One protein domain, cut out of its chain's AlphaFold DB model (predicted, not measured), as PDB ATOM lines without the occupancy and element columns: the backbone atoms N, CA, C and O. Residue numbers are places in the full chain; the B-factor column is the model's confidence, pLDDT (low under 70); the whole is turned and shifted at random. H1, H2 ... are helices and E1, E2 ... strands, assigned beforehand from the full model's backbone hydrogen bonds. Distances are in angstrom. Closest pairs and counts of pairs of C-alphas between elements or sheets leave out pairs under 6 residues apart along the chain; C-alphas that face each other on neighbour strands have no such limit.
ATOM      1  N   PHE A   5     194.297 127.114 192.386       95.75
ATOM      2  CA  PHE A   5     194.667 126.195 193.450       95.75
ATOM      3  C   PHE A   5     196.172 126.319 193.711       95.75
ATOM      4  O   PHE A   5     196.956 126.370 192.766       95.75
ATOM      5  N   ARG A   6     196.569 126.352 194.984       96.12
ATOM      6  CA  ARG A   6     197.965 126.372 195.436       96.12
ATOM      7  C   ARG A   6     198.155 125.183 196.369       96.12
ATOM      8  O   ARG A   6     197.453 125.093 197.373       96.12
ATOM      9  N   CYS A   7     199.093 124.300 196.048       94.19
ATOM     10  CA  CYS A   7     199.468 123.212 196.939       94.19
ATOM     11  C   CYS A   7     200.070 123.803 198.225       94.19
ATOM     12  O   CYS A   7     201.024 124.581 198.127       94.19
ATOM     13  N   PRO A   8     199.544 123.466 199.415       95.38
ATOM     14  CA  PRO A   8     200.039 124.022 200.671       95.38
ATOM     15  C   PRO A   8     201.434 123.502 201.045       95.38
ATOM     16  O   PRO A   8     202.152 124.183 201.767       95.38
ATOM     17  N   GLU A   9     201.832 122.334 200.535       97.06
ATOM     18  CA  GLU A   9     203.101 121.688 200.893       97.06
ATOM     19  C   GLU A   9     204.263 122.131 199.999       97.06
ATOM     20  O   GLU A   9     205.339 122.457 200.490       97.06
ATOM     21  N   CYS A  10     204.054 122.170 198.678       95.62
ATOM     22  CA  CYS A  10     205.116 122.477 197.710       95.62
ATOM     23  C   CYS A  10     204.921 123.805 196.967       95.62
ATOM     24  O   CYS A  10     205.778 124.220 196.190       95.62
ATOM     25  N   GLY A  11     203.782 124.477 197.153       95.31
ATOM     26  CA  GLY A  11     203.494 125.749 196.498       95.31
ATOM     27  C   GLY A  11     203.175 125.655 195.001       95.31
ATOM     28  O   GLY A  11     202.979 126.694 194.372       95.31
ATOM     29  N   PHE A  12     203.085 124.466 194.404       95.81
ATOM     30  CA  PHE A  12     202.674 124.329 193.005       95.81
ATOM     31  C   PHE A  12     201.282 124.929 192.766       95.81
ATOM     32  O   PHE A  12     200.401 124.824 193.622       95.81
ATOM     33  N   THR A  13     201.075 125.558 191.610       96.81
ATOM     34  CA  THR A  13     199.811 126.221 191.276       96.81
ATOM     35  C   THR A  13     199.147 125.615 190.055       96.81
ATOM     36  O   THR A  13     199.806 125.381 189.048       96.81
ATOM     37  N   LEU A  14     197.826 125.463 190.119       95.56
ATOM     38  CA  LEU A  14     196.986 125.017 189.009       95.56
ATOM     39  C   LEU A  14     195.749 125.910 188.874       95.56
ATOM     40  O   LEU A  14     195.288 126.468 189.874       95.56
ATOM     41  N   PRO A  15     195.127 125.998 187.690       97.38
ATOM     42  CA  PRO A  15     193.778 126.534 187.576       97.38
ATOM     43  C   PRO A  15     192.820 125.731 188.468       97.38
ATOM     44  O   PRO A  15     192.770 124.502 188.398       97.38
ATOM     45  N   ARG A  16     192.046 126.416 189.315       95.31
ATOM     46  CA  ARG A  16     191.155 125.770 190.295       95.31
ATOM     47  C   ARG A  16     190.150 124.837 189.622       95.31
ATOM     48  O   ARG A  16     189.930 123.730 190.101       95.31
ATOM     49  N   ASP A  17     189.548 125.295 188.529       95.38
ATOM     50  CA  ASP A  17     188.493 124.548 187.842       95.38
ATOM     51  C   ASP A  17     189.065 123.287 187.169       95.38
ATOM     52  O   ASP A  17     188.436 122.234 187.213       95.38
ATOM     53  N   TRP A  18     190.307 123.352 186.665       96.00
ATOM     54  CA  TRP A  18     191.031 122.182 186.158       96.00
ATOM     55  C   TRP A  18     191.325 121.175 187.276       96.00
ATOM     56  O   TRP A  18     191.039 119.994 187.120       96.00
ATOM     57  N   ASN A  19     191.815 121.637 188.433       96.12
ATOM     58  CA  ASN A  19     192.064 120.769 189.589       96.12
ATOM     59  C   ASN A  19     190.774 120.091 190.089       96.12
ATOM     60  O   ASN A  19     190.774 118.905 190.411       96.12
ATOM     61  N   GLY A  20     189.660 120.831 190.112       95.50
ATOM     62  CA  GLY A  20     188.347 120.291 190.462       95.50
ATOM     63  C   GLY A  20     187.866 119.227 189.474       95.50
ATOM     64  O   GLY A  20     187.502 118.127 189.886       95.50
ATOM     65  N   ALA A  21     187.915 119.523 188.171       97.12
ATOM     66  CA  ALA A  21     187.525 118.580 187.124       97.12
ATOM     67  C   ALA A  21     188.396 117.313 187.135       97.12
ATOM     68  O   ALA A  21     187.876 116.201 187.050       97.12
ATOM     69  N   PHE A  22     189.709 117.470 187.309       95.81
ATOM     70  CA  PHE A  22     190.643 116.354 187.407       95.81
ATOM     71  C   PHE A  22     190.355 115.473 188.630       95.81
ATOM     72  O   PHE A  22     190.331 114.251 188.513       95.81
ATOM     73  N   GLY A  23     190.040 116.072 189.782       95.69
ATOM     74  CA  GLY A  23     189.623 115.327 190.973       95.69
ATOM     75  C   GLY A  23     188.361 114.486 190.746       95.69
ATOM     76  O   GLY A  23     188.323 113.318 191.132       95.69
ATOM     77  N   ILE A  24     187.348 115.045 190.074       96.75
ATOM     78  CA  ILE A  24     186.116 114.319 189.716       96.75
ATOM     79  C   ILE A  24     186.426 113.164 188.756       96.75
ATOM     80  O   ILE A  24     185.936 112.053 188.949       96.75
ATOM     81  N   PHE A  25     187.267 113.401 187.752       94.56
ATOM     82  CA  PHE A  25     187.694 112.371 186.809       94.56
ATOM     83  C   PHE A  25     188.414 111.207 187.508       94.56
ATOM     84  O   PHE A  25     188.049 110.049 187.311       94.56
ATOM     85  N   LEU A  26     189.381 111.499 188.382       93.50
ATOM     86  CA  LEU A  26     190.095 110.476 189.152       93.50
ATOM     87  C   LEU A  26     189.163 109.689 190.083       93.50
ATOM     88  O   LEU A  26     189.306 108.475 190.219       93.50
ATOM     89  N   LYS A  27     188.191 110.364 190.706       92.06
ATOM     90  CA  LYS A  27     187.147 109.729 191.521       92.06
ATOM     91  C   LYS A  27     186.325 108.746 190.686       92.06
ATOM     92  O   LYS A  27     186.168 107.605 191.105       92.06
ATOM     93  N   ALA A  28     185.875 109.151 189.498       90.62
ATOM     94  CA  ALA A  28     185.127 108.281 188.595       90.62
ATOM     95  C   ALA A  28     185.960 107.072 188.136       90.62
ATOM     96  O   ALA A  28     185.471 105.946 188.179       90.62
ATOM     97  N   LEU A  29     187.230 107.272 187.762       87.06
ATOM     98  CA  LEU A  29     188.136 106.170 187.417       87.06
ATOM     99  C   LEU A  29     188.294 105.178 188.569       87.06
ATOM    100  O   LEU A  29     188.194 103.976 188.361       87.06
ATOM    101  N   ARG A  30     188.505 105.669 189.792       88.06
ATOM    102  CA  ARG A  30     188.618 104.816 190.979       88.06
ATOM    103  C   ARG A  30     187.331 104.042 191.253       88.06
ATOM    104  O   ARG A  30     187.395 102.845 191.504       88.06
ATOM    105  N   ASP A  31     186.188 104.721 191.222       88.50
ATOM    106  CA  ASP A  31     184.882 104.116 191.507       88.50
ATOM    107  C   ASP A  31     184.492 103.081 190.432       88.50
ATOM    108  O   ASP A  31     183.737 102.151 190.706       88.50
ATOM    109  N   THR A  32     185.035 103.218 189.218       86.56
ATOM    110  CA  THR A  32     184.850 102.276 188.105       86.56
ATOM    111  C   THR A  32     185.975 101.260 187.967       86.56
ATOM    112  O   THR A  32     185.909 100.432 187.067       86.56
ATOM    113  N   ALA A  33     186.995 101.268 188.820       85.94
ATOM    114  CA  ALA A  33     188.082 100.304 188.734       85.94
ATOM    115  C   ALA A  33     187.729  98.996 189.461       85.94
ATOM    116  O   ALA A  33     187.196  99.008 190.570       85.94
ATOM    117  N   SER A  34     188.078  97.854 188.871       81.75
ATOM    118  CA  SER A  34     188.202  96.581 189.575       81.75
ATOM    119  C   SER A  34     189.647  96.411 190.044       81.75
ATOM    120  O   SER A  34     190.595  96.590 189.279       81.75
ATOM    121  N   VAL A  35     189.820  96.079 191.322       82.06
ATOM    122  CA  VAL A  35     191.135  95.813 191.912       82.06
ATOM    123  C   VAL A  35     191.177  94.357 192.344       82.06
ATOM    124  O   VAL A  35     190.413  93.950 193.215       82.06
ATOM    125  N   THR A  36     192.064  93.575 191.734       83.25
ATOM    126  CA  THR A  36     192.325  92.186 192.133       83.25
ATOM    127  C   THR A  36     193.680  92.109 192.814       83.25
ATOM    128  O   THR A  36     194.686  92.543 192.255       83.25
ATOM    129  N   LEU A  37     193.709  91.557 194.024       84.31
ATOM    130  CA  LEU A  37     194.934  91.317 194.777       84.31
ATOM    131  C   LEU A  37     195.385  89.873 194.540       84.31
ATOM    132  O   LEU A  37     194.641  88.939 194.835       84.31
ATOM    133  N   THR A  38     196.603  89.695 194.036       84.38
ATOM    134  CA  THR A  38     197.219  88.385 193.795       84.38
ATOM    135  C   THR A  38     198.556  88.331 194.524       84.38
ATOM    136  O   THR A  38     199.563  88.846 194.035       84.38
ATOM    137  N   GLY A  39     198.575  87.725 195.715       86.00
ATOM    138  CA  GLY A  39     199.761  87.704 196.580       86.00
ATOM    139  C   GLY A  39     200.200  89.122 196.962       86.00
ATOM    140  O   GLY A  39     199.442  89.851 197.595       86.00
ATOM    141  N   ASN A  40     201.404  89.517 196.538       89.62
ATOM    142  CA  ASN A  40     201.964  90.859 196.755       89.62
ATOM    143  C   ASN A  40     201.663  91.854 195.616       89.62
ATOM    144  O   ASN A  40     202.163  92.978 195.649       89.62
ATOM    145  N   SER A  41     200.871  91.463 194.616       83.19
ATOM    146  CA  SER A  41     200.558  92.292 193.448       83.19
ATOM    147  C   SER A  41     199.109  92.770 193.472       83.19
ATOM    148  O   SER A  41     198.206  92.022 193.845       83.19
ATOM    149  N   ALA A  42     198.874  93.999 193.013       83.81
ATOM    150  CA  ALA A  42     197.537  94.536 192.773       83.81
ATOM    151  C   ALA A  42     197.358  94.809 191.276       83.81
ATOM    152  O   ALA A  42     198.137  95.547 190.677       83.81
ATOM    153  N   ILE A  43     196.330  94.211 190.681       81.88
ATOM    154  CA  ILE A  43     195.931  94.438 189.292       81.88
ATOM    155  C   ILE A  43     194.736  95.383 189.318       81.88
ATOM    156  O   ILE A  43     193.724  95.072 189.946       81.88
ATOM    157  N   VAL A  44     194.854  96.522 188.639       82.50
ATOM    158  CA  VAL A  44     193.782  97.513 188.505       82.50
ATOM    159  C   VAL A  44     193.315  97.524 187.054       82.50
ATOM    160  O   VAL A  44     194.111  97.773 186.154       82.50
ATOM    161  N   ALA A  45     192.033  97.259 186.823       80.44
ATOM    162  CA  ALA A  45     191.412  97.302 185.502       80.44
ATOM    163  C   ALA A  45     190.134  98.147 185.548       80.44
ATOM    164  O   ALA A  45     189.575  98.364 186.619       80.44
ATOM    165  N   LEU A  46     189.638  98.629 184.406       77.62
ATOM    166  CA  LEU A  46     188.282  99.183 184.372       77.62
ATOM    167  C   LEU A  46     187.264  98.052 184.565       77.62
ATOM    168  O   LEU A  46     187.291  97.040 183.861       77.62
ATOM    169  N   SER A  47     186.335  98.247 185.495       67.06
ATOM    170  CA  SER A  47     185.203  97.360 185.746       67.06
ATOM    171  C   SER A  47     184.391  97.182 184.461       67.06
ATOM    172  O   SER A  47     184.042  98.150 183.789       67.06
TER     173      SER A  47
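This is residues 5 to 47 of the 55 residues of the protein "Transposase" of Arthrospira sp. O9.13F (UniProt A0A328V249). The model is an open, flat bracket: one long helix, H1, makes the bar, and a hairpin arm stands out at each of its two ends, both to the same side with an empty space between them. The arm at the first end is a small loop, closed where residues 5 to 6 pair with E1; the arm at the other end is the two-stranded hairpin of E2 and E3. The printed part has 43 residues with one named helix and three named strands, in the order E1, H1, E2, E3; the sheet E2 - E3 is antiparallel and the class is mixed, helices and strands. The whole is extended, with a radius of gyration of the C-alphas of 14.9 A and spans of 38 by 21 by 9 A.

Start at Phe 5 and go on to C-alpha 13 at (199.811, 126.221, 191.276), where E1, residues 13 to 15, begins; it is 7.1 A long. Find C-alpha 16 at (191.155, 125.770, 190.295); from there H1, residues 16 to 31, runs 22.6 A. E2, residues 33 to 38, measures 15.8 A. E3, residues 41 to 46, measures 16.7 A and ends at C-alpha 46 at (188.282, 99.183, 184.372).

Look first at residues 5 to 6, which pair antiparallel with residues 13 to 14 of E1; E1 pairs with no named strand. E1 and H1 meet only through their link. In H1 every O i to N i+4 pair is within hydrogen-bond range. The closest C-alphas of H1 and E3 are those of Leu 29 and Leu 46, 7.6 A apart. E2 and E3 form a hairpin, antiparallel at 157 degrees; N 34 and O 45 are within hydrogen-bond range at 2.8 A, and N 43 and O 36 at 2.8 A. E1 is apart from E2 and E3.

The two C-alphas farthest apart, of Pro 15 and Gly 39, are 40.3 A from each other. Residues 7 to 12, 21 to 28 of H1, and 37 to 42 stand free. The printed part has no cut, and its three links between named elements are tight. The mean pLDDT of the printed part is 90.1; look at residue 47 for the one value under 70.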